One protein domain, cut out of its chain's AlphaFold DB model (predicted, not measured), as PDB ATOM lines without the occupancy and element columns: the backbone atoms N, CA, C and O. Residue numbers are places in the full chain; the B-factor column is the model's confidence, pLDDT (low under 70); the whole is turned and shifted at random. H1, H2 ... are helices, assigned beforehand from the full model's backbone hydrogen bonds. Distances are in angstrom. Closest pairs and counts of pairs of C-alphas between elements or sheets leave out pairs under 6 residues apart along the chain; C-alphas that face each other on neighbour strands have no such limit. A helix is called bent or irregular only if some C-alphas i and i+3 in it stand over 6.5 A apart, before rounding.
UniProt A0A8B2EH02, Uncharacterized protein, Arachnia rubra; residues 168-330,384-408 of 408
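What this domain is: This is residues 168 to 330 and 384 to 408 of the 408 residues of an uncharacterized protein of Arachnia rubra (UniProt A0A8B2EH02). A long helical hairpin, H1 and H2, joins with H7 in a three-helix bundle, with H1 in the middle of the whole. H3 packs slantwise at one end of it, H9 crosses H2 on the side away from H1, and the small helices H4, H5 and H6 lie on H1's other side. The printed part has 188 residues with nine named helices, H1 to H9 in order, and no named strand; its class is all helix. It is compact, with a radius of gyration of the C-alphas of 16.9 A and spans of 53 by 46 by 31 A.

How they stand to each other: After residues 168 to 181, which hold no named element, comes H1, residues 182 to 203, the hub, touching four helices. H2, residues 207 to 225, forms a hairpin with it: their lines stand at a shallow tilt of 4 degrees, opposite ways, and their closest C-alphas, of Ala 201 and Ala 209, are 5.4 A apart. H3, residues 233 to 251, touches H2 at its residue 225 alone, the closest C-alphas being those of Thr 225 and Ile 239, 6.3 A apart. H4, residues 259 to 263, touches H1 at residues 192 to 196 alone, with C-alphas 192 and 259 closest at 5.7 A. H5, residues 268 to 278, touches H4 only at the corner, with C-alphas 262 and 268 closest at 4.3 A. H6, residues 286 to 289, touches no helix. H7, residues 305 to 324, touches H1, with C-alphas 199 and 320 closest at 4.9 A, at a steep tilt of 37 degrees, only just past shallow, the same way. H1, H2 and H7 are an up-and-down bundle, each running against the one before it. H8, residues 384 to 388, and H9, residues 390 to 404, meet only through their link. H9 touches H2 at a steep tilt of 57 degrees, with C-alphas 219 and 397 closest at 4.7 A. Every O i to N i+4 pair is within hydrogen-bond range in H1, H3, H4, H5, H7, H8 and H9, against 11 of 15 in H2; H6 is too short for such a pair.

Where its parts are: H1 begins at C-alpha 182 (176.919, 156.107, 162.713) and spans 31.6 A. H2 spans 27.4 A, with a kink of 28 degrees near residue 219; it is irregular, but only just, C-alphas 216 and 219 being 6.9 A apart. H3 spans 26.5 A, H7 28.7 A and H9 21.0 A, ending at C-alpha 404 (179.601, 150.301, 139.566).

The domain as a whole: The two C-alphas farthest apart, of Ala 176 and Asp 330, are 54.6 A apart. Residues 331 to 383 are not printed, and C-alphas 330 and 384 are 15.5 A apart across this cut. Of the links printed whole, H6 to H7 is long, with 15 residues. Mean pLDDT of the printed part is 76.8; 56 residues are under 70, among them 252 to 272 and 279 to 306.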
ATOM      1  N   ASP A 168     190.436 170.713 169.265       74.00
ATOM      2  CA  ASP A 168     191.583 169.955 168.757       74.00
ATOM      3  C   ASP A 168     191.477 168.439 169.038       74.00
ATOM      4  O   ASP A 168     192.342 167.680 168.591       74.00
ATOM      5  N   ASP A 169     190.448 167.983 169.764       70.88
ATOM      6  CA  ASP A 169     190.230 166.577 170.114       70.88
ATOM      7  C   ASP A 169     188.844 166.071 169.664       70.88
ATOM      8  O   ASP A 169     187.933 165.941 170.468       70.88
ATOM      9  N   PRO A 170     188.657 165.707 168.384       72.19
ATOM     10  CA  PRO A 170     187.334 165.358 167.853       72.19
ATOM     11  C   PRO A 170     186.757 164.027 168.377       72.19
ATOM     12  O   PRO A 170     185.682 163.596 167.937       72.19
ATOM     13  N   THR A 171     187.485 163.290 169.225       69.81
ATOM     14  CA  THR A 171     187.043 161.967 169.699       69.81
ATOM     15  C   THR A 171     186.135 162.038 170.916       69.81
ATOM     16  O   THR A 171     185.351 161.102 171.106       69.81
ATOM     17  N   ASP A 172     186.191 163.133 171.679       67.25
ATOM     18  CA  ASP A 172     185.345 163.342 172.853       67.25
ATOM     19  C   ASP A 172     184.032 164.080 172.520       67.25
ATOM     20  O   ASP A 172     183.095 164.076 173.327       67.25
ATOM     21  N   ASP A 173     183.916 164.605 171.295       72.69
ATOM     22  CA  ASP A 173     182.676 165.139 170.737       72.69
ATOM     23  C   ASP A 173     181.570 164.068 170.695       72.69
ATOM     24  O   ASP A 173     181.804 162.882 170.416       72.69
ATOM     25  N   GLN A 174     180.316 164.481 170.870       68.31
ATOM     26  CA  GLN A 174     179.162 163.578 170.802       68.31
ATOM     27  C   GLN A 174     178.086 164.136 169.887       68.31
ATOM     28  O   GLN A 174     177.921 165.349 169.762       68.31
ATOM     29  N   THR A 175     177.308 163.258 169.252       72.50
ATOM     30  CA  THR A 175     176.098 163.715 168.560       72.50
ATOM     31  C   THR A 175     175.118 164.305 169.572       72.50
ATOM     32  O   THR A 175     175.200 164.030 170.772       72.50
ATOM     33  N   ALA A 176     174.139 165.085 169.109       65.88
ATOM     34  CA  ALA A 176     173.102 165.651 169.982       65.88
ATOM     35  C   ALA A 176     172.355 164.586 170.817       65.88
ATOM     36  O   ALA A 176     171.722 164.904 171.823       65.88
ATOM     37  N   ALA A 177     172.438 163.321 170.404       66.00
ATOM     38  CA  ALA A 177     171.850 162.181 171.081       66.00
ATOM     39  C   ALA A 177     172.803 161.463 172.065       66.00
ATOM     40  O   ALA A 177     172.425 160.419 172.591       66.00
ATOM     41  N   GLY A 178     174.012 161.989 172.305       69.56
ATOM     42  CA  GLY A 178     174.994 161.451 173.258       69.56
ATOM     43  C   GLY A 178     175.688 160.160 172.810       69.56
ATOM     44  O   GLY A 178     176.228 159.436 173.644       69.56
ATOM     45  N   ARG A 179     175.640 159.835 171.511       76.12
ATOM     46  CA  ARG A 179     176.196 158.601 170.926       76.12
ATOM     47  C   ARG A 179     177.314 158.923 169.936       76.12
ATOM     48  O   ARG A 179     177.437 160.061 169.480       76.12
ATOM     49  N   ASP A 180     178.108 157.915 169.577       79.00
ATOM     50  CA  ASP A 180     179.055 158.048 168.469       79.00
ATOM     51  C   ASP A 180     178.326 158.226 167.132       79.00
ATOM     52  O   ASP A 180     177.218 157.702 166.957       79.00
ATOM     53  N   PRO A 181     178.970 158.893 166.161       87.25
ATOM     54  CA  PRO A 181     178.523 158.901 164.779       87.25
ATOM     55  C   PRO A 181     178.295 157.493 164.211       87.25
ATOM     56  O   PRO A 181     179.052 156.550 164.488       87.25
ATOM     57  N   ALA A 182     177.289 157.361 163.352       91.12
ATOM     58  CA  ALA A 182     176.919 156.107 162.713       91.12
ATOM     59  C   ALA A 182     178.085 155.511 161.911       91.12
ATOM     60  O   ALA A 182     178.375 154.329 162.076       91.12
ATOM     61  N   ILE A 183     178.801 156.318 161.114       91.62
ATOM     62  CA  ILE A 183     179.977 155.853 160.353       91.62
ATOM     63  C   ILE A 183     181.031 155.253 161.284       91.62
ATOM     64  O   ILE A 183     181.489 154.141 161.042       91.62
ATOM     65  N   ASN A 184     181.368 155.927 162.384       85.81
ATOM     66  CA  ASN A 184     182.386 155.439 163.316       85.81
ATOM     67  C   ASN A 184     181.964 154.126 163.983       85.81
ATOM     68  O   ASN A 184     182.779 153.219 164.132       85.81
ATOM     69  N   THR A 185     180.680 154.001 164.325       85.56
ATOM     70  CA  THR A 185     180.105 152.754 164.846       85.56
ATOM     71  C   THR A 185     180.250 151.604 163.843       85.56
ATOM     72  O   THR A 185     180.636 150.495 164.219       85.56
ATOM     73  N   LEU A 186     179.971 151.860 162.561       91.31
ATOM     74  CA  LEU A 186     180.100 150.859 161.498       91.31
ATOM     75  C   LEU A 186     181.566 150.520 161.201       91.31
ATOM     76  O   LEU A 186     181.882 149.346 161.026       91.31
ATOM     77  N   LEU A 187     182.463 151.509 161.202       88.69
ATOM     78  CA  LEU A 187     183.904 151.304 161.035       88.69
ATOM     79  C   LEU A 187     184.489 150.471 162.175       88.69
ATOM     80  O   LEU A 187     185.267 149.555 161.916       88.69
ATOM     81  N   ALA A 188     184.089 150.729 163.421       82.81
ATOM     82  CA  ALA A 188     184.505 149.923 164.563       82.81
ATOM     83  C   ALA A 188     184.029 148.468 164.429       82.81
ATOM     84  O   ALA A 188     184.828 147.544 164.580       82.81
ATOM     85  N   ALA A 189     182.758 148.261 164.062       84.69
ATOM     86  CA  ALA A 189     182.210 146.926 163.817       84.69
ATOM     87  C   ALA A 189     182.940 146.199 162.669       84.69
ATOM     88  O   ALA A 189     183.239 145.012 162.779       84.69
ATOM     89  N   ALA A 190     183.263 146.917 161.589       89.62
ATOM     90  CA  ALA A 190     183.985 146.375 160.443       89.62
ATOM     91  C   ALA A 190     185.435 145.999 160.781       89.62
ATOM     92  O   ALA A 190     185.893 144.938 160.369       89.62
ATOM     93  N   ASN A 191     186.153 146.822 161.555       85.62
ATOM     94  CA  ASN A 191     187.517 146.498 161.994       85.62
ATOM     95  C   ASN A 191     187.535 145.294 162.939       85.62
ATOM     96  O   ASN A 191     188.402 144.432 162.814       85.62
ATOM     97  N   ALA A 192     186.545 145.195 163.828       81.50
ATOM     98  CA  ALA A 192     186.408 144.049 164.711       81.50
ATOM     99  C   ALA A 192     186.160 142.758 163.902       81.50
ATOM    100  O   ALA A 192     186.871 141.771 164.086       81.50
ATOM    101  N   GLY A 193     185.224 142.783 162.943       85.12
ATOM    102  CA  GLY A 193     184.970 141.644 162.053       85.12
ATOM    103  C   GLY A 193     186.172 141.277 161.173       85.12
ATOM    104  O   GLY A 193     186.491 140.100 161.023       85.12
ATOM    105  N   TYR A 194     186.892 142.274 160.649       90.50
ATOM    106  CA  TYR A 194     188.134 142.069 159.901       90.50
ATOM    107  C   TYR A 194     189.206 141.359 160.736       90.50
ATOM    108  O   TYR A 194     189.834 140.411 160.263       90.50
ATOM    109  N   HIS A 195     189.408 141.796 161.980       86.81
ATOM    110  CA  HIS A 195     190.359 141.170 162.892       86.81
ATOM    111  C   HIS A 195     189.966 139.721 163.234       86.81
ATOM    112  O   HIS A 195     190.828 138.841 163.211       86.81
ATOM    113  N   ASP A 196     188.685 139.444 163.497       84.88
ATOM    114  CA  ASP A 196     188.234 138.086 163.830       84.88
ATOM    115  C   ASP A 196     188.389 137.103 162.657       84.88
ATOM    116  O   ASP A 196     188.898 135.988 162.825       84.88
ATOM    117  N   ASP A 197     188.052 137.551 161.447       89.19
ATOM    118  CA  ASP A 197     188.283 136.792 160.221       89.19
ATOM    119  C   ASP A 197     189.790 136.528 160.006       89.19
ATOM    120  O   ASP A 197     190.185 135.411 159.651       89.19
ATOM    121  N   MET A 198     190.655 137.520 160.276       90.69
ATOM    122  CA  MET A 198     192.116 137.353 160.224       90.69
ATOM    123  C   MET A 198     192.612 136.319 161.232       90.69
ATOM    124  O   MET A 198     193.373 135.417 160.873       90.69
ATOM    125  N   ARG A 199     192.172 136.416 162.489       87.56
ATOM    126  CA  ARG A 199     192.520 135.478 163.564       87.56
ATOM    127  C   ARG A 199     192.091 134.055 163.213       87.56
ATOM    128  O   ARG A 199     192.860 133.111 163.416       87.56
ATOM    129  N   THR A 200     190.894 133.897 162.652       86.62
ATOM    130  CA  THR A 200     190.363 132.603 162.206       86.62
ATOM    131  C   THR A 200     191.204 132.015 161.072       86.62
ATOM    132  O   THR A 200     191.635 130.863 161.161       86.62
ATOM    133  N   ALA A 201     191.522 132.814 160.050       89.56
ATOM    134  CA  ALA A 201     192.384 132.399 158.944       89.56
ATOM    135  C   ALA A 201     193.806 132.023 159.411       89.56
ATOM    136  O   ALA A 201     194.342 130.988 159.003       89.56
ATOM    137  N   LEU A 202     194.399 132.811 160.318       87.88
ATOM    138  CA  LEU A 202     195.717 132.537 160.904       87.88
ATOM    139  C   LEU A 202     195.730 131.259 161.735       87.88
ATOM    140  O   LEU A 202     196.644 130.450 161.590       87.88
ATOM    141  N   SER A 203     194.707 131.053 162.566       85.12
ATOM    142  CA  SER A 203     194.578 129.855 163.405       85.12
ATOM    143  C   SER A 203     194.462 128.578 162.564       85.12
ATOM    144  O   SER A 203     194.899 127.510 162.991       85.12
ATOM    145  N   ALA A 204     193.904 128.685 161.354       85.12
ATOM    146  CA  ALA A 204     193.851 127.600 160.377       85.12
ATOM    147  C   ALA A 204     195.141 127.452 159.541       85.12
ATOM    148  O   ALA A 204     195.272 126.483 158.793       85.12
ATOM    149  N   GLY A 205     196.084 128.396 159.641       82.94
ATOM    150  CA  GLY A 205     197.274 128.458 158.788       82.94
ATOM    151  C   GLY A 205     196.955 128.720 157.309       82.94
ATOM    152  O   GLY A 205     197.765 128.388 156.441       82.94
ATOM    153  N   ASP A 206     195.783 129.285 157.001       88.38
ATOM    154  CA  ASP A 206     195.300 129.467 155.632       88.38
ATOM    155  C   ASP A 206     195.678 130.854 155.092       88.38
ATOM    156  O   ASP A 206     194.969 131.847 155.260       88.38
ATOM    157  N   MET A 207     196.818 130.915 154.401       84.44
ATOM    158  CA  MET A 207     197.305 132.153 153.784       84.44
ATOM    159  C   MET A 207     196.381 132.675 152.669       84.44
ATOM    160  O   MET A 207     196.346 133.881 152.431       84.44
ATOM    161  N   ASN A 208     195.619 131.800 151.998       89.06
ATOM    162  CA  ASN A 208     194.644 132.238 150.995       89.06
ATOM    163  C   ASN A 208     193.420 132.865 151.666       89.06
ATOM    164  O   ASN A 208     192.867 133.829 151.144       89.06
ATOM    165  N   ALA A 209     193.006 132.351 152.826       91.38
ATOM    166  CA  ALA A 209     191.942 132.974 153.602       91.38
ATOM    167  C   ALA A 209     192.348 134.390 154.040       91.38
ATOM    168  O   ALA A 209     191.561 135.308 153.841       91.38
ATOM    169  N   LEU A 210     193.589 134.617 154.499       91.06
ATOM    170  CA  LEU A 210     194.074 135.973 154.832       91.06
ATOM    171  C   LEU A 210     193.942 136.948 153.660       91.06
ATOM    172  O   LEU A 210     193.578 138.108 153.841       91.06
ATOM    173  N   ASP A 211     194.214 136.472 152.447       90.62
ATOM    174  CA  ASP A 211     194.032 137.246 151.225       90.62
ATOM    175  C   ASP A 211     192.548 137.603 150.995       90.62
ATOM    176  O   ASP A 211     192.218 138.756 150.694       90.62
ATOM    177  N   GLN A 212     191.645 136.640 151.188       92.38
ATOM    178  CA  GLN A 212     190.201 136.820 151.023       92.38
ATOM    179  C   GLN A 212     189.598 137.773 152.055       92.38
ATOM    180  O   GLN A 212     188.753 138.586 151.686       92.38
ATOM    181  N   VAL A 213     190.060 137.742 153.311       94.56
ATOM    182  CA  VAL A 213     189.585 138.651 154.371       94.56
ATOM    183  C   VAL A 213     189.783 140.113 153.966       94.56
ATOM    184  O   VAL A 213     188.860 140.921 154.072       94.56
ATOM    185  N   GLN A 214     190.946 140.461 153.413       93.69
ATOM    186  CA  GLN A 214     191.205 141.835 152.962       93.69
ATOM    187  C   GLN A 214     190.287 142.246 151.813       93.69
ATOM    188  O   GLN A 214     189.760 143.355 151.814       93.69
ATOM    189  N   THR A 215     190.051 141.342 150.861       92.31
ATOM    190  CA  THR A 215     189.152 141.593 149.726       92.31
ATOM    191  C   THR A 215     187.693 141.752 150.171       92.31
ATOM    192  O   THR A 215     186.998 142.614 149.641       92.31
ATOM    193  N   LYS A 216     187.246 140.977 151.171       94.69
ATOM    194  CA  LYS A 216     185.888 141.027 151.744       94.69
ATOM    195  C   LYS A 216     185.589 142.367 152.418       94.69
ATOM    196  O   LYS A 216     184.526 142.940 152.202       94.69
ATOM    197  N   TRP A 217     186.504 142.860 153.254       96.19
ATOM    198  CA  TRP A 217     186.243 144.032 154.101       96.19
ATOM    199  C   TRP A 217     186.622 145.370 153.456       96.19
ATOM    200  O   TRP A 217     186.019 146.392 153.794       96.19
ATOM    201  N   ALA A 218     187.568 145.386 152.508       95.50
ATOM    202  CA  ALA A 218     188.025 146.620 151.867       95.50
ATOM    203  C   ALA A 218     186.902 147.447 151.199       95.50
ATOM    204  O   ALA A 218     186.904 148.659 151.405       95.50
ATOM    205  N   PRO A 219     185.920 146.861 150.472       96.19
ATOM    206  CA  PRO A 219     184.794 147.615 149.913       96.19
ATOM    207  C   PRO A 219     184.025 148.420 150.957       96.19
ATOM    208  O   PRO A 219     183.843 149.620 150.793       96.19
ATOM    209  N   LEU A 220     183.651 147.790 152.074       97.06
ATOM    210  CA  LEU A 220     182.915 148.464 153.140       97.06
ATOM    211  C   LEU A 220     183.727 149.599 153.777       97.06
ATOM    212  O   LEU A 220     183.208 150.697 153.956       97.06
ATOM    213  N   LEU A 221     184.991 149.333 154.121       94.06
ATOM    214  CA  LEU A 221     185.871 150.328 154.743       94.06
ATOM    215  C   LEU A 221     186.084 151.535 153.816       94.06
ATOM    216  O   LEU A 221     186.004 152.681 154.259       94.06
ATOM    217  N   ASN A 222     186.296 151.282 152.524       93.50
ATOM    218  CA  ASN A 222     186.428 152.317 151.505       93.50
ATOM    219  C   ASN A 222     185.130 153.122 151.322       93.50
ATOM    220  O   ASN A 222     185.152 154.351 151.302       93.50
ATOM    221  N   ASP A 223     183.986 152.452 151.198       94.44
ATOM    222  CA  ASP A 223     182.722 153.114 150.857       94.44
ATOM    223  C   ASP A 223     182.130 153.922 152.021       94.44
ATOM    224  O   ASP A 223     181.362 154.851 151.786       94.44
ATOM    225  N   LEU A 224     182.534 153.632 153.262       93.94
ATOM    226  CA  LEU A 224     182.220 154.451 154.437       93.94
ATOM    227  C   LEU A 224     183.098 155.708 154.569       93.94
ATOM    228  O   LEU A 224     182.736 156.610 155.317       93.94
ATOM    229  N   THR A 225     184.250 155.772 153.896       90.88
ATOM    230  CA  THR A 225     185.271 156.817 154.133       90.88
ATOM    231  C   THR A 225     185.627 157.640 152.904       90.88
ATOM    232  O   THR A 225     186.332 158.641 153.017       90.88
ATOM    233  N   VAL A 226     185.156 157.261 151.718       89.56
ATOM    234  CA  VAL A 226     185.490 157.963 150.479       89.56
ATOM    235  C   VAL A 226     184.216 158.424 149.791       89.56
ATOM    236  O   VAL A 226     183.364 157.611 149.438       89.56
ATOM    237  N   ALA A 227     184.132 159.727 149.527       87.56
ATOM    238  CA  ALA A 227     183.016 160.318 148.801       87.56
ATOM    239  C   ALA A 227     182.879 159.715 147.385       87.56
ATOM    240  O   ALA A 227     183.880 159.599 146.666       87.56
ATOM    241  N   PRO A 228     181.660 159.354 146.944       87.94
ATOM    242  CA  PRO A 228     181.417 158.950 145.559       87.94
ATOM    243  C   PRO A 228     181.593 160.140 144.602       87.94
ATOM    244  O   PRO A 228     181.451 161.305 144.993       87.94
ATOM    245  N   ALA A 229     181.892 159.879 143.329       83.62
ATOM    246  CA  ALA A 229     182.074 160.964 142.372       83.62
ATOM    247  C   ALA A 229     180.749 161.694 142.106       83.62
ATOM    248  O   ALA A 229     179.659 161.122 142.062       83.62
ATOM    249  N   GLY A 230     180.845 163.012 141.923       81.12
ATOM    250  CA  GLY A 230     179.668 163.864 141.757       81.12
ATOM    251  C   GLY A 230     178.882 164.110 143.048       81.12
ATOM    252  O   GLY A 230     177.814 164.722 142.976       81.12
ATOM    253  N   ALA A 231     179.395 163.673 144.204       85.62
ATOM    254  CA  ALA A 231     178.983 164.200 145.498       85.62
ATOM    255  C   ALA A 231     179.238 165.718 145.577       85.62
ATOM    256  O   ALA A 231     180.130 166.255 144.915       85.62
ATOM    257  N   SER A 232     178.429 166.413 146.375       87.69
ATOM    258  CA  SER A 232     178.597 167.850 146.604       87.69
ATOM    259  C   SER A 232     179.858 168.146 147.428       87.69
ATOM    260  O   SER A 232     180.368 167.283 148.142       87.69
ATOM    261  N   GLU A 233     180.344 169.388 147.378       89.06
ATOM    262  CA  GLU A 233     181.463 169.838 148.222       89.06
ATOM    263  C   GLU A 233     181.151 169.652 149.717       89.06
ATOM    264  O   GLU A 233     182.016 169.270 150.500       89.06
ATOM    265  N   GLN A 234     179.889 169.848 150.107       91.69
ATOM    266  CA  GLN A 234     179.433 169.685 151.485       91.69
ATOM    267  C   GLN A 234     179.456 168.224 151.942       91.69
ATOM    268  O   GLN A 234     179.788 167.972 153.100       91.69
ATOM    269  N   VAL A 235     179.141 167.277 151.051       90.12
ATOM    270  CA  VAL A 235     179.315 165.837 151.311       90.12
ATOM    271  C   VAL A 235     180.794 165.510 151.496       90.12
ATOM    272  O   VAL A 235     181.145 164.836 152.458       90.12
ATOM    273  N   GLY A 236     181.659 166.015 150.608       89.19
ATOM    274  CA  GLY A 236     183.108 165.829 150.725       89.19
ATOM    275  C   GLY A 236     183.631 166.304 152.082       89.19
ATOM    276  O   GLY A 236     184.265 165.536 152.797       89.19
ATOM    277  N   ALA A 237     183.248 167.515 152.493       90.75
ATOM    278  CA  ALA A 237     183.605 168.060 153.801       90.75
ATOM    279  C   ALA A 237     183.052 167.230 154.977       90.75
ATOM    280  O   ALA A 237     183.740 167.067 155.979       90.75
ATOM    281  N   ALA A 238     181.831 166.691 154.860       90.69
ATOM    282  CA  ALA A 238     181.233 165.821 155.879       90.69
ATOM    283  C   ALA A 238     182.047 164.529 156.074       90.69
ATOM    284  O   ALA A 238     182.317 164.105 157.197       90.69
ATOM    285  N   ILE A 239     182.463 163.923 154.961       90.25
ATOM    286  CA  ILE A 239     183.272 162.704 154.956       90.25
ATOM    287  C   ILE A 239     184.681 162.990 155.484       90.25
ATOM    288  O   ILE A 239     185.188 162.222 156.297       90.25
ATOM    289  N   ASP A 240     185.296 164.109 155.096       87.88
ATOM    290  CA  ASP A 240     186.612 164.516 155.602       87.88
ATOM    291  C   ASP A 240     186.610 164.734 157.122       87.88
ATOM    292  O   ASP A 240     187.552 164.327 157.805       87.88
ATOM    293  N   GLU A 241     185.538 165.313 157.664       86.69
ATOM    294  CA  GLU A 241     185.335 165.496 159.104       86.69
ATOM    295  C   GLU A 241     185.202 164.146 159.834       86.69
ATOM    296  O   GLU A 241     185.914 163.886 160.809       86.69
ATOM    297  N   SER A 242     184.374 163.232 159.311       85.81
ATOM    298  CA  SER A 242     184.260 161.867 159.846       85.81
ATOM    299  C   SER A 242     185.601 161.121 159.790       85.81
ATOM    300  O   SER A 242     186.000 160.481 160.768       85.81
ATOM    301  N   ASN A 243     186.344 161.267 158.691       85.06
ATOM    302  CA  ASN A 243     187.672 160.688 158.520       85.06
ATOM    303  C   ASN A 243     188.696 161.279 159.494       85.06
ATOM    304  O   ASN A 243     189.547 160.545 159.993       85.06
ATOM    305  N   ALA A 244     188.647 162.583 159.777       83.44
ATOM    306  CA  ALA A 244     189.531 163.222 160.750       83.44
ATOM    307  C   ALA A 244     189.321 162.638 162.154       83.44
ATOM    308  O   ALA A 244     190.295 162.279 162.825       83.44
ATOM    309  N   ARG A 245     188.063 162.434 162.559       82.06
ATOM    310  CA  ARG A 245     187.748 161.754 163.820       82.06
ATOM    311  C   ARG A 245     188.224 160.304 163.824       82.06
ATOM    312  O   ARG A 245     188.869 159.888 164.783       82.06
ATOM    313  N   TRP A 246     187.963 159.546 162.758       82.75
ATOM    314  CA  TRP A 246     188.423 158.157 162.659       82.75
ATOM    315  C   TRP A 246     189.953 158.046 162.733       82.75
ATOM    316  O   TRP A 246     190.482 157.214 163.468       82.75
ATOM    317  N   LYS A 247     190.685 158.935 162.054       78.69
ATOM    318  CA  LYS A 247     192.149 159.031 162.179       78.69
ATOM    319  C   LYS A 247     192.588 159.329 163.604       78.69
ATOM    320  O   LYS A 247     193.562 158.733 164.056       78.69
ATOM    321  N   SER A 248     191.894 160.234 164.296       77.94
ATOM    322  CA  SER A 248     192.198 160.537 165.694       77.94
ATOM    323  C   SER A 248     192.008 159.295 166.570       77.94
ATOM    324  O   SER A 248     192.926 158.919 167.296       77.94
ATOM    325  N   LEU A 249     190.907 158.555 166.393       76.06
ATOM    326  CA  LEU A 249     190.685 157.268 167.064       76.06
ATOM    327  C   LEU A 249     191.786 156.238 166.743       76.06
ATOM    328  O   LEU A 249     192.300 155.590 167.653       76.06
ATOM    329  N   ILE A 250     192.225 156.122 165.483       74.88
ATOM    330  CA  ILE A 250     193.379 155.278 165.104       74.88
ATOM    331  C   ILE A 250     194.652 155.731 165.813       74.88
ATOM    332  O   ILE A 250     195.405 154.902 166.321       74.88
ATOM    333  N   SER A 251     194.895 157.039 165.886       70.38
ATOM    334  CA  SER A 251     196.043 157.600 166.601       70.38
ATOM    335  C   SER A 251     195.955 157.449 168.120       70.38
ATOM    336  O   SER A 251     196.974 157.564 168.783       70.38
ATOM    337  N   LYS A 252     194.770 157.163 168.669       69.12
ATOM    338  CA  LYS A 252     194.557 156.799 170.075       69.12
ATOM    339  C   LYS A 252     194.542 155.276 170.298       69.12
ATOM    340  O   LYS A 252     194.397 154.835 171.432       69.12
ATOM    341  N   GLY A 253     194.731 154.474 169.244       63.12
ATOM    342  CA  GLY A 253     194.887 153.022 169.343       63.12
ATOM    343  C   GLY A 253     193.656 152.194 168.964       63.12
ATOM    344  O   GLY A 253     193.564 151.050 169.391       63.12
ATOM    345  N   ILE A 254     192.713 152.695 168.152       63.28
ATOM    346  CA  ILE A 254     191.519 151.899 167.784       63.28
ATOM    347  C   ILE A 254     191.839 150.599 167.026       63.28
ATOM    348  O   ILE A 254     191.144 149.604 167.197       63.28
ATOM    349  N   GLY A 255     192.917 150.577 166.232       57.59
ATOM    350  CA  GLY A 255     193.415 149.359 165.571       57.59
ATOM    351  C   GLY A 255     194.094 148.373 166.533       57.59
ATOM    352  O   GLY A 255     194.344 147.230 166.160       57.59
ATOM    353  N   MET A 256     194.360 148.824 167.760       54.12
ATOM    354  CA  MET A 256     194.925 148.104 168.904       54.12
ATOM    355  C   MET A 256     193.849 147.879 169.979       54.12
ATOM    356  O   MET A 256     194.150 147.814 171.169       54.12
ATOM    357  N   LEU A 257     192.568 147.846 169.612       59.16
ATOM    358  CA  LEU A 257     191.553 147.399 170.555       59.16
ATOM    359  C   LEU A 257     191.731 145.889 170.795       59.16
ATOM    360  O   LEU A 257     191.990 145.158 169.837       59.16
ATOM    361  N   PRO A 258     191.550 145.401 172.038       53.53
ATOM    362  CA  PRO A 258     191.467 143.974 172.333       53.53
ATOM    363  C   PRO A 258     190.170 143.424 171.730       53.53
ATOM    364  O   PRO A 258     189.145 143.283 172.408       53.53
ATOM    365  N   PHE A 259     190.170 143.198 170.416       53.59
ATOM    366  CA  PHE A 259     188.988 142.764 169.683       53.59
ATOM    367  C   PHE A 259     188.530 141.366 170.131       53.59
ATOM    368  O   PHE A 259     187.353 141.044 170.013       53.59
ATOM    369  N   ASP A 260     189.418 140.588 170.752       47.12
ATOM    370  CA  ASP A 260     189.137 139.350 171.483       47.12
ATOM    371  C   ASP A 260     188.203 139.551 172.695       47.12
ATOM    372  O   ASP A 260     187.372 138.691 172.981       47.12
ATOM    373  N   LYS A 261     188.246 140.699 173.381       42.88
ATOM    374  CA  LYS A 261     187.254 141.073 174.413       42.88
ATOM    375  C   LYS A 261     185.948 141.574 173.793       42.88
ATOM    376  O   LYS A 261     184.862 141.358 174.326       42.88
ATOM    377  N   ILE A 262     186.056 142.196 172.624       45.50
ATOM    378  CA  ILE A 262     184.948 142.785 171.864       45.50
ATOM    379  C   ILE A 262     184.116 141.705 171.137       45.50
ATOM    380  O   ILE A 262     182.891 141.847 171.061       45.50
ATOM    381  N   ILE A 263     184.736 140.608 170.682       42.25
ATOM    382  CA  ILE A 263     184.129 139.532 169.867       42.25
ATOM    383  C   ILE A 263     184.233 138.133 170.503       42.25
ATOM    384  O   ILE A 263     183.397 137.285 170.198       42.25
ATOM    385  N   GLY A 264     185.182 137.872 171.407       37.19
ATOM    386  CA  GLY A 264     185.324 136.562 172.057       37.19
ATOM    387  C   GLY A 264     184.160 136.203 172.989       37.19
ATOM    388  O   GLY A 264     183.129 136.878 173.011       37.19
ATOM    389  N   ASP A 265     184.351 135.159 173.806       39.38
ATOM    390  CA  ASP A 265     183.366 134.500 174.697       39.38
ATOM    391  C   ASP A 265     182.582 135.425 175.674       39.38
ATOM    392  O   ASP A 265     181.779 134.959 176.486       39.38
ATOM    393  N   GLY A 266     182.802 136.742 175.612       42.34
ATOM    394  CA  GLY A 266     182.159 137.796 176.386       42.34
ATOM    395  C   GLY A 266     181.401 138.891 175.614       42.34
ATOM    396  O   GLY A 266     180.815 139.722 176.298       42.34
ATOM    397  N   HIS A 267     181.320 138.915 174.277       53.72
ATOM    398  CA  HIS A 267     180.418 139.812 173.519       53.72
ATOM    399  C   HIS A 267     180.462 141.321 173.879       53.72
ATOM    400  O   HIS A 267     179.403 141.954 173.950       53.72
ATOM    401  N   ASP A 268     181.625 141.940 174.117       57.16
ATOM    402  CA  ASP A 268     181.643 143.346 174.556       57.16
ATOM    403  C   ASP A 268     181.197 144.343 173.464       57.16
ATOM    404  O   ASP A 268     180.589 145.351 173.819       57.16
ATOM    405  N   MET A 269     181.329 144.041 172.158       59.97
ATOM    406  CA  MET A 269     180.685 144.845 171.097       59.97
ATOM    407  C   MET A 269     179.169 144.771 171.189       59.97
ATOM    408  O   MET A 269     178.483 145.782 171.093       59.97
ATOM    409  N   GLN A 270     178.615 143.571 171.381       66.44
ATOM    410  CA  GLN A 270     177.170 143.427 171.519       66.44
ATOM    411  C   GLN A 270     176.695 144.059 172.824       66.44
ATOM    412  O   GLN A 270     175.645 144.685 172.826       66.44
ATOM    413  N   LYS A 271     177.453 143.963 173.924       66.12
ATOM    414  CA  LYS A 271     177.136 144.680 175.169       66.12
ATOM    415  C   LYS A 271     177.195 146.187 174.972       66.12
ATOM    416  O   LYS A 271     176.295 146.867 175.456       66.12
ATOM    417  N   TRP A 272     178.194 146.694 174.253       68.12
ATOM    418  CA  TRP A 272     178.299 148.103 173.887       68.12
ATOM    419  C   TRP A 272     177.107 148.530 173.022       68.12
ATOM    420  O   TRP A 272     176.402 149.457 173.398       68.12
ATOM    421  N   LEU A 273     176.761 147.784 171.967       72.06
ATOM    422  CA  LEU A 273     175.576 148.027 171.130       72.06
ATOM    423  C   LEU A 273     174.265 147.947 171.927       72.06
ATOM    424  O   LEU A 273     173.366 148.763 171.737       72.06
ATOM    425  N   VAL A 274     174.149 146.998 172.858       72.50
ATOM    426  CA  VAL A 274     173.007 146.876 173.776       72.50
ATOM    427  C   VAL A 274     172.947 148.070 174.728       72.50
ATOM    428  O   VAL A 274     171.849 148.533 175.039       72.50
ATOM    429  N   ALA A 275     174.087 148.575 175.197       70.88
ATOM    430  CA  ALA A 275     174.154 149.756 176.046       70.88
ATOM    431  C   ALA A 275     173.774 151.024 175.263       70.88
ATOM    432  O   ALA A 275     172.912 151.769 175.734       70.88
ATOM    433  N   GLN A 276     174.286 151.180 174.035       71.38
ATOM    434  CA  GLN A 276     173.877 152.219 173.084       71.38
ATOM    435  C   GLN A 276     172.357 152.169 172.847       71.38
ATOM    436  O   GLN A 276     171.669 153.172 173.002       71.38
ATOM    437  N   ALA A 277     171.787 150.985 172.588       71.88
ATOM    438  CA  ALA A 277     170.346 150.794 172.377       71.88
ATOM    439  C   ALA A 277     169.481 151.053 173.627       71.88
ATOM    440  O   ALA A 277     168.280 151.342 173.527       71.88
ATOM    441  N   LYS A 278     170.056 150.930 174.828       70.06
ATOM    442  CA  LYS A 278     169.340 151.119 176.095       70.06
ATOM    443  C   LYS A 278     169.386 152.551 176.624       70.06
ATOM    444  O   LYS A 278     168.550 152.834 177.481       70.06
ATOM    445  N   ASP A 279     170.207 153.441 176.061       63.47
ATOM    446  CA  ASP A 279     170.327 154.852 176.479       63.47
ATOM    447  C   ASP A 279     170.719 154.981 177.969       63.47
ATOM    448  O   ASP A 279     170.060 155.642 178.771       63.47
ATOM    449  N   VAL A 280     171.738 154.217 178.385       50.31
ATOM    450  CA  VAL A 280     172.227 154.173 179.776       50.31
ATOM    451  C   VAL A 280     173.486 155.029 179.866       50.31
ATOM    452  O   VAL A 280     174.406 154.782 179.103       50.31
ATOM    453  N   GLY A 281     173.545 155.992 180.795       42.47
ATOM    454  CA  GLY A 281     174.623 156.992 180.954       42.47
ATOM    455  C   GLY A 281     176.015 156.470 181.352       42.47
ATOM    456  O   GLY A 281     176.623 156.988 182.286       42.47
ATOM    457  N   LEU A 282     176.511 155.435 180.677       45.41
ATOM    458  CA  LEU A 282     177.918 155.052 180.648       45.41
ATOM    459  C   LEU A 282     178.664 155.990 179.677       45.41
ATOM    460  O   LEU A 282     178.042 156.497 178.743       45.41
ATOM    461  N   PRO A 283     179.975 156.230 179.855       46.09
ATOM    462  CA  PRO A 283     180.779 156.847 178.806       46.09
ATOM    463  C   PRO A 283     180.818 155.862 177.625       46.09
ATOM    464  O   PRO A 283     181.515 154.855 177.663       46.09
ATOM    465  N   LEU A 284     179.941 156.087 176.644       54.62
ATOM    466  CA  LEU A 284     179.615 155.152 175.559       54.62
ATOM    467  C   LEU A 284     180.376 155.438 174.260       54.62
ATOM    468  O   LEU A 284     180.095 154.790 173.251       54.62
ATOM    469  N   SER A 285     181.308 156.394 174.270       64.94
ATOM    470  CA  SER A 285     182.108 156.712 173.092       64.94
ATOM    471  C   SER A 285     183.139 155.618 172.807       64.94
ATOM    472  O   SER A 285     183.647 154.966 173.722       64.94
ATOM    473  N   LEU A 286     183.499 155.446 171.536       69.00
ATOM    474  CA  LEU A 286     184.606 154.590 171.102       69.00
ATOM    475  C   LEU A 286     185.905 154.937 171.832       69.00
ATOM    476  O   LEU A 286     186.675 154.040 172.155       69.00
ATOM    477  N   GLU A 287     186.121 156.214 172.150       66.94
ATOM    478  CA  GLU A 287     187.260 156.648 172.958       66.94
ATOM    479  C   GLU A 287     187.248 156.055 174.367       66.94
ATOM    480  O   GLU A 287     188.287 155.617 174.844       66.94
ATOM    481  N   ALA A 288     186.090 155.965 175.022       62.31
ATOM    482  CA  ALA A 288     186.000 155.360 176.349       62.31
ATOM    483  C   ALA A 288     186.317 153.850 176.345       62.31
ATOM    484  O   ALA A 288     186.594 153.277 177.399       62.31
ATOM    485  N   MET A 289     186.272 153.198 175.175       61.44
ATOM    486  CA  MET A 289     186.720 151.811 174.997       61.44
ATOM    487  C   MET A 289     188.240 151.697 174.800       61.44
ATOM    488  O   MET A 289     188.789 150.609 174.977       61.44
ATOM    489  N   LEU A 290     188.921 152.792 174.450       62.94
ATOM    490  CA  LEU A 290     190.379 152.859 174.383       62.94
ATOM    491  C   LEU A 290     190.905 152.996 175.817       62.94
ATOM    492  O   LEU A 290     190.495 153.889 176.553       62.94
ATOM    493  N   SER A 291     191.789 152.099 176.255       53.75
ATOM    494  CA  SER A 291     192.389 152.245 177.585       53.75
ATOM    495  C   SER A 291     193.511 153.296 177.558       53.75
ATOM    496  O   SER A 291     194.177 153.468 176.534       53.75
ATOM    497  N   GLU A 292     193.740 153.993 178.679       48.47
ATOM    498  CA  GLU A 292     194.749 155.066 178.792       48.47
ATOM    499  C   GLU A 292     196.175 154.609 178.404       48.47
ATOM    500  O   GLU A 292     196.976 155.426 177.949       48.47
ATOM    501  N   GLU A 293     196.495 153.313 178.520       45.38
ATOM    502  CA  GLU A 293     197.800 152.752 178.132       45.38
ATOM    503  C   GLU A 293     197.964 152.576 176.609       45.38
ATOM    504  O   GLU A 293     199.074 152.715 176.094       45.38
ATOM    505  N   HIS A 294     196.880 152.336 175.857       47.84
ATOM    506  CA  HIS A 294     196.947 152.022 174.417       47.84
ATOM    507  C   HIS A 294     197.186 153.286 173.571       47.84
ATOM    508  O   HIS A 294     197.818 153.231 172.513       47.84
ATOM    509  N   ALA A 295     196.773 154.453 174.080       46.19
ATOM    510  CA  ALA A 295     197.007 155.753 173.451       46.19
ATOM    511  C   ALA A 295     198.500 156.141 173.389       46.19
ATOM    512  O   ALA A 295     198.901 156.935 172.538       46.19
ATOM    513  N   ALA A 296     199.345 155.570 174.258       40.59
ATOM    514  CA  ALA A 296     200.786 155.831 174.271       40.59
ATOM    515  C   ALA A 296     201.569 155.023 173.211       40.59
ATOM    516  O   ALA A 296     202.684 155.413 172.858       40.59
ATOM    517  N   ALA A 297     201.003 153.925 172.691       45.69
ATOM    518  CA  ALA A 297     201.650 153.025 171.727       45.69
ATOM    519  C   ALA A 297     201.456 153.440 170.253       45.69
ATOM    520  O   ALA A 297     202.138 152.937 169.354       45.69
ATOM    521  N   ALA A 298     200.541 154.371 169.985       49.97
ATOM    522  CA  ALA A 298     200.192 154.777 168.635       49.97
ATOM    523  C   ALA A 298     201.205 155.779 168.048       49.97
ATOM    524  O   ALA A 298     201.379 156.902 168.523       49.97
ATOM    525  N   ASN A 299     201.865 155.377 166.956       49.53
ATOM    526  CA  ASN A 299     202.777 156.241 166.200       49.53
ATOM    527  C   ASN A 299     202.077 157.523 165.717       49.53
ATOM    528  O   ASN A 299     201.067 157.456 165.003       49.53
ATOM    529  N   ARG A 300     202.679 158.669 166.067       45.00
ATOM    530  CA  ARG A 300     202.318 160.038 165.660       45.00
ATOM    531  C   ARG A 300     202.803 160.360 164.242       45.00
ATOM    532  O   ARG A 300     203.566 161.303 164.054       45.00
ATOM    533  N   ASP A 301     202.370 159.591 163.254       43.34
ATOM    534  CA  ASP A 301     202.579 159.975 161.857       43.34
ATOM    535  C   ASP A 301     201.345 160.716 161.337       43.34
ATOM    536  O   ASP A 301     200.208 160.335 161.614       43.34
ATOM    537  N   GLY A 302     201.567 161.818 160.618       40.31
ATOM    538  CA  GLY A 302     200.508 162.583 159.961       40.31
ATOM    539  C   GLY A 302     199.877 161.747 158.851       40.31
ATOM    540  O   GLY A 302     200.487 161.541 157.804       40.31
ATOM    541  N   LEU A 303     198.673 161.229 159.094       46.97
ATOM    542  CA  LEU A 303     197.995 160.294 158.195       46.97
ATOM    543  C   LEU A 303     196.983 161.018 157.290       46.97
ATOM    544  O   LEU A 303     196.070 161.707 157.754       46.97
ATOM    545  N   GLU A 304     197.084 160.803 155.978       51.69
ATOM    546  CA  GLU A 304     195.956 160.986 155.053       51.69
ATOM    547  C   GLU A 304     194.885 159.892 155.268       51.69
ATOM    548  O   GLU A 304     195.113 158.936 156.007       51.69
ATOM    549  N   ALA A 305     193.671 160.043 154.717       46.09
ATOM    550  CA  ALA A 305     192.529 159.163 155.044       46.09
ATOM    551  C   ALA A 305     192.749 157.707 154.608       46.09
ATOM    552  O   ALA A 305     192.576 156.802 155.424       46.09
ATOM    553  N   HIS A 306     193.249 157.493 153.385       54.47
ATOM    554  CA  HIS A 306     193.681 156.169 152.922       54.47
ATOM    555  C   HIS A 306     194.780 155.576 153.814       54.47
ATOM    556  O   HIS A 306     194.695 154.411 154.196       54.47
ATOM    557  N   ASN A 307     195.744 156.394 154.254       70.62
ATOM    558  CA  ASN A 307     196.814 155.936 155.145       70.62
ATOM    559  C   ASN A 307     196.275 155.518 156.526       70.62
ATOM    560  O   ASN A 307     196.831 154.621 157.154       70.62
ATOM    561  N   GLY A 308     195.192 156.143 157.003       75.81
ATOM    562  CA  GLY A 308     194.533 155.782 158.260       75.81
ATOM    563  C   GLY A 308     193.876 154.400 158.213       75.81
ATOM    564  O   GLY A 308     194.122 153.576 159.092       75.81
ATOM    565  N   LEU A 309     193.079 154.122 157.175       82.50
ATOM    566  CA  LEU A 309     192.446 152.807 157.002       82.50
ATOM    567  C   LEU A 309     193.464 151.697 156.762       82.50
ATOM    568  O   LEU A 309     193.379 150.646 157.396       82.50
ATOM    569  N   GLU A 310     194.450 151.947 155.900       86.88
ATOM    570  CA  GLU A 310     195.540 151.004 155.661       86.88
ATOM    571  C   GLU A 310     196.277 150.674 156.965       86.88
ATOM    572  O   GLU A 310     196.521 149.501 157.257       86.88
ATOM    573  N   LYS A 311     196.590 151.692 157.778       83.19
ATOM    574  CA  LYS A 311     197.213 151.496 159.090       83.19
ATOM    575  C   LYS A 311     196.331 150.645 160.003       83.19
ATOM    576  O   LYS A 311     196.840 149.686 160.568       83.19
ATOM    577  N   SER A 312     195.032 150.937 160.094       83.19
ATOM    578  CA  SER A 312     194.089 150.154 160.910       83.19
ATOM    579  C   SER A 312     194.073 148.677 160.501       83.19
ATOM    580  O   SER A 312     194.231 147.794 161.341       83.19
ATOM    581  N   MET A 313     193.991 148.399 159.194       89.50
ATOM    582  CA  MET A 313     194.035 147.032 158.664       89.50
ATOM    583  C   MET A 313     195.377 146.335 158.945       89.50
ATOM    584  O   MET A 313     195.391 145.144 159.254       89.50
ATOM    585  N   ARG A 314     196.507 147.051 158.854       89.00
ATOM    586  CA  ARG A 314     197.839 146.514 159.196       89.00
ATOM    587  C   ARG A 314     197.969 146.227 160.692       89.00
ATOM    588  O   ARG A 314     198.449 145.155 161.052       89.00
ATOM    589  N   ASP A 315     197.517 147.136 161.551       85.69
ATOM    590  CA  ASP A 315     197.540 146.960 163.006       85.69
ATOM    591  C   ASP A 315     196.674 145.760 163.429       85.69
ATOM    592  O   ASP A 315     197.128 144.929 164.214       85.69
ATOM    593  N   SER A 316     195.503 145.562 162.813       85.81
ATOM    594  CA  SER A 316     194.685 144.360 163.033       85.81
ATOM    595  C   SER A 316     195.360 143.059 162.573       85.81
ATOM    596  O   SER A 316     195.160 142.024 163.212       85.81
ATOM    597  N   ILE A 317     196.176 143.086 161.506       90.44
ATOM    598  CA  ILE A 317     197.000 141.930 161.101       90.44
ATOM    599  C   ILE A 317     198.067 141.647 162.167       90.44
ATOM    600  O   ILE A 317     198.234 140.493 162.558       90.44
ATOM    601  N   TYR A 318     198.767 142.671 162.672       90.12
ATOM    602  CA  TYR A 318     199.747 142.494 163.751       90.12
ATOM    603  C   TYR A 318     199.115 141.925 165.018       90.12
ATOM    604  O   TYR A 318     199.665 140.982 165.592       90.12
ATOM    605  N   GLN A 319     197.941 142.432 165.401       87.31
ATOM    606  CA  GLN A 319     197.165 141.892 166.513       87.31
ATOM    607  C   GLN A 319     196.888 140.402 166.308       87.31
ATOM    608  O   GLN A 319     197.273 139.582 167.141       87.31
ATOM    609  N   ALA A 320     196.319 140.035 165.160       88.19
ATOM    610  CA  ALA A 320     195.953 138.653 164.881       88.19
ATOM    611  C   ALA A 320     197.182 137.715 164.852       88.19
ATOM    612  O   ALA A 320     197.106 136.586 165.336       88.19
ATOM    613  N   ILE A 321     198.337 138.180 164.353       90.56
ATOM    614  CA  ILE A 321     199.598 137.415 164.389       90.56
ATOM    615  C   ILE A 321     200.084 137.228 165.833       90.56
ATOM    616  O   ILE A 321     200.490 136.125 166.196       90.56
ATOM    617  N   SER A 322     200.035 138.279 166.658       89.38
ATOM    618  CA  SER A 322     200.489 138.218 168.056       89.38
ATOM    619  C   SER A 322     199.663 137.248 168.910       89.38
ATOM    620  O   SER A 322     200.209 136.593 169.793       89.38
ATOM    621  N   GLU A 323     198.371 137.094 168.602       86.44
ATOM    622  CA  GLU A 323     197.450 136.191 169.302       86.44
ATOM    623  C   GLU A 323     197.444 134.766 168.729       86.44
ATOM    624  O   GLU A 323     197.246 133.792 169.459       86.44
ATOM    625  N   GLY A 324     197.651 134.626 167.416       80.75
ATOM    626  CA  GLY A 324     197.470 133.371 166.685       80.75
ATOM    627  C   GLY A 324     198.542 132.308 166.937       80.75
ATOM    628  O   GLY A 324     198.355 131.161 166.535       80.75
ATOM    629  N   ASN A 325     199.659 132.658 167.588       80.12
ATOM    630  CA  ASN A 325     200.779 131.755 167.904       80.12
ATOM    631  C   ASN A 325     201.320 130.937 166.708       80.12
ATOM    632  O   ASN A 325     201.942 129.888 166.895       80.12
ATOM    633  N   TYR A 326     201.108 131.406 165.475       85.19
ATOM    634  CA  TYR A 326     201.622 130.780 164.260       85.19
ATOM    635  C   TYR A 326     202.824 131.573 163.735       85.19
ATOM    636  O   TYR A 326     202.696 132.709 163.292       85.19
ATOM    637  N   TRP A 327     204.007 130.958 163.770       87.38
ATOM    638  CA  TRP A 327     205.285 131.591 163.400       87.38
ATOM    639  C   TRP A 327     205.847 131.047 162.079       87.38
ATOM    640  O   TRP A 327     207.047 131.096 161.818       87.38
ATOM    641  N   GLY A 328     204.981 130.477 161.238       81.44
ATOM    642  CA  GLY A 328     205.403 129.718 160.065       81.44
ATOM    643  C   GLY A 328     205.949 128.329 160.414       81.44
ATOM    644  O   GLY A 328     205.871 127.857 161.545       81.44
ATOM    645  N   ASN A 329     206.489 127.647 159.402       82.56
ATOM    646  CA  ASN A 329     206.945 126.255 159.519       82.56
ATOM    647  C   ASN A 329     208.453 126.123 159.806       82.56
ATOM    648  O   ASN A 329     208.945 125.006 159.961       82.56
ATOM    649  N   ASP A 330     209.194 127.233 159.822       85.56
ATOM    650  CA  ASP A 330     210.640 127.245 160.049       85.56
ATOM    651  C   ASP A 330     210.940 127.446 161.546       85.56
ATOM    652  O   ASP A 330     210.685 128.528 162.078       85.56
ATOM    653  N   LYS A 384     204.903 139.286 154.898       89.06
ATOM    654  CA  LYS A 384     205.103 140.490 154.079       89.06
ATOM    655  C   LYS A 384     204.063 140.636 152.955       89.06
ATOM    656  O   LYS A 384     203.509 141.728 152.849       89.06
ATOM    657  N   PRO A 385     203.686 139.577 152.203       88.75
ATOM    658  CA  PRO A 385     202.633 139.697 151.191       88.75
ATOM    659  C   PRO A 385     201.274 140.103 151.778       88.75
ATOM    660  O   PRO A 385     200.542 140.880 151.174       88.75
ATOM    661  N   VAL A 386     200.948 139.600 152.972       90.44
ATOM    662  CA  VAL A 386     199.692 139.905 153.671       90.44
ATOM    663  C   VAL A 386     199.696 141.350 154.179       90.44
ATOM    664  O   VAL A 386     198.679 142.026 154.076       90.44
ATOM    665  N   LEU A 387     200.838 141.838 154.676       90.00
ATOM    666  CA  LEU A 387     201.012 143.196 155.206       90.00
ATOM    667  C   LEU A 387     201.065 144.289 154.130       90.00
ATOM    668  O   LEU A 387     200.771 145.443 154.427       90.00
ATOM    669  N   GLU A 388     201.460 143.952 152.904       90.25
ATOM    670  CA  GLU A 388     201.512 144.890 151.771       90.25
ATOM    671  C   GLU A 388     200.173 145.006 151.027       90.25
ATOM    672  O   GLU A 388     199.997 145.907 150.210       90.25
ATOM    673  N   LYS A 389     199.219 144.115 151.311       91.69
ATOM    674  CA  LYS A 389     197.937 144.030 150.608       91.69
ATOM    675  C   LYS A 389     196.861 145.072 150.995       91.69
ATOM    676  O   LYS A 389     196.069 145.390 150.101       91.69
ATOM    677  N   PRO A 390     196.797 145.660 152.209       91.56
ATOM    678  CA  PRO A 390     195.681 146.541 152.562       91.56
ATOM    679  C   PRO A 390     195.510 147.753 151.633       91.56
ATOM    680  O   PRO A 390     194.395 148.013 151.185       91.56
ATOM    681  N   GLY A 391     196.601 148.438 151.263       90.81
ATOM    682  CA  GLY A 391     196.567 149.548 150.299       90.81
ATOM    683  C   GLY A 391     195.986 149.133 148.935       90.81
ATOM    684  O   GLY A 391     194.944 149.656 148.537       90.81
ATOM    685  N   PRO A 392     196.566 148.128 148.246       93.62
ATOM    686  CA  PRO A 392     196.016 147.586 147.001       93.62
ATOM    687  C   PRO A 392     194.556 147.109 147.089       93.62
ATOM    688  O   PRO A 392     193.804 147.255 146.125       93.62
ATOM    689  N   ALA A 393     194.134 146.533 148.221       94.12
ATOM    690  CA  ALA A 393     192.751 146.095 148.417       94.12
ATOM    691  C   ALA A 393     191.775 147.284 148.467       94.12
ATOM    692  O   ALA A 393     190.718 147.229 147.835       94.12
ATOM    693  N   LEU A 394     192.149 148.366 149.158       93.25
ATOM    694  CA  LEU A 394     191.375 149.612 149.212       93.25
ATOM    695  C   LEU A 394     191.328 150.308 147.843       93.25
ATOM    696  O   LEU A 394     190.253 150.692 147.388       93.25
ATOM    697  N   GLU A 395     192.454 150.390 147.129       92.31
ATOM    698  CA  GLU A 395     192.495 150.947 145.766       92.31
ATOM    699  C   GLU A 395     191.606 150.156 144.793       92.31
ATOM    700  O   GLU A 395     190.901 150.724 143.950       92.31
ATOM    701  N   TYR A 396     191.613 148.825 144.908       92.56
ATOM    702  CA  TYR A 396     190.751 147.964 144.107       92.56
ATOM    703  C   TYR A 396     189.269 148.141 144.462       92.56
ATOM    704  O   TYR A 396     188.431 148.209 143.557       92.56
ATOM    705  N   ALA A 397     188.935 148.267 145.749       93.00
ATOM    706  CA  ALA A 397     187.587 148.594 146.204       93.00
ATOM    707  C   ALA A 397     187.100 149.933 145.624       93.00
ATOM    708  O   ALA A 397     186.031 149.989 145.009       93.00
ATOM    709  N   GLU A 398     187.923 150.981 145.703       91.44
ATOM    710  CA  GLU A 398     187.609 152.290 145.129       91.44
ATOM    711  C   GLU A 398     187.405 152.201 143.608       91.44
ATOM    712  O   GLU A 398     186.461 152.768 143.046       91.44
ATOM    713  N   HIS A 399     188.262 151.441 142.918       92.19
ATOM    714  CA  HIS A 399     188.111 151.180 141.491       92.19
ATOM    715  C   HIS A 399     186.767 150.516 141.179       92.19
ATOM    716  O   HIS A 399     186.101 150.931 140.225       92.19
ATOM    717  N   ARG A 400     186.379 149.489 141.944       90.44
ATOM    718  CA  ARG A 400     185.116 148.765 141.755       90.44
ATOM    719  C   ARG A 400     183.911 149.668 141.958       90.44
ATOM    720  O   ARG A 400     183.025 149.645 141.104       90.44
ATOM    721  N   ARG A 401     183.903 150.495 143.010       90.81
ATOM    722  CA  ARG A 401     182.834 151.480 143.227       90.81
ATOM    723  C   ARG A 401     182.699 152.411 142.025       90.81
ATOM    724  O   ARG A 401     181.607 152.537 141.478       90.81
ATOM    725  N   LYS A 402     183.810 152.995 141.559       90.56
ATOM    726  CA  LYS A 402     183.818 153.891 140.386       90.56
ATOM    727  C   LYS A 402     183.200 153.231 139.149       90.56
ATOM    728  O   LYS A 402     182.448 153.866 138.418       90.56
ATOM    729  N   VAL A 403     183.499 151.951 138.914       89.06
ATOM    730  CA  VAL A 403     182.908 151.183 137.804       89.06
ATOM    731  C   VAL A 403     181.411 150.950 138.020       89.06
ATOM    732  O   VAL A 403     180.632 151.156 137.092       89.06
ATOM    733  N   ALA A 404     181.001 150.558 139.229       86.69
ATOM    734  CA  ALA A 404     179.601 150.301 139.566       86.69
ATOM    735  C   ALA A 404     178.716 151.552 139.419       86.69
ATOM    736  O   ALA A 404     177.575 151.454 138.971       86.69
ATOM    737  N   LEU A 405     179.264 152.728 139.735       86.50
ATOM    738  CA  LEU A 405     178.578 154.017 139.643       86.50
ATOM    739  C   LEU A 405     178.704 154.693 138.263       86.50
ATOM    740  O   LEU A 405     178.128 155.759 138.050       86.50
ATOM    741  N   GLY A 406     179.420 154.084 137.310       84.12
ATOM    742  CA  GLY A 406     179.602 154.642 135.965       84.12
ATOM    743  C   GLY A 406     180.466 155.909 135.927       84.12
ATOM    744  O   GLY A 406     180.267 156.769 135.075       84.12
ATOM    745  N   GLU A 407     181.419 156.039 136.851       81.19
ATOM    746  CA  GLU A 407     182.278 157.220 137.036       81.19
ATOM    747  C   GLU A 407     183.528 157.217 136.126       81.19
ATOM    748  O   GLU A 407     184.418 158.052 136.299       81.19
ATOM    749  N   LYS A 408     183.626 156.271 135.177       55.19
ATOM    750  CA  LYS A 408     184.782 156.065 134.284       55.19
ATOM    751  C   LYS A 408     184.426 156.037 132.809       55.19
ATOM    752  O   LYS A 408     183.421 155.379 132.459       55.19
TER     753      LYS A 408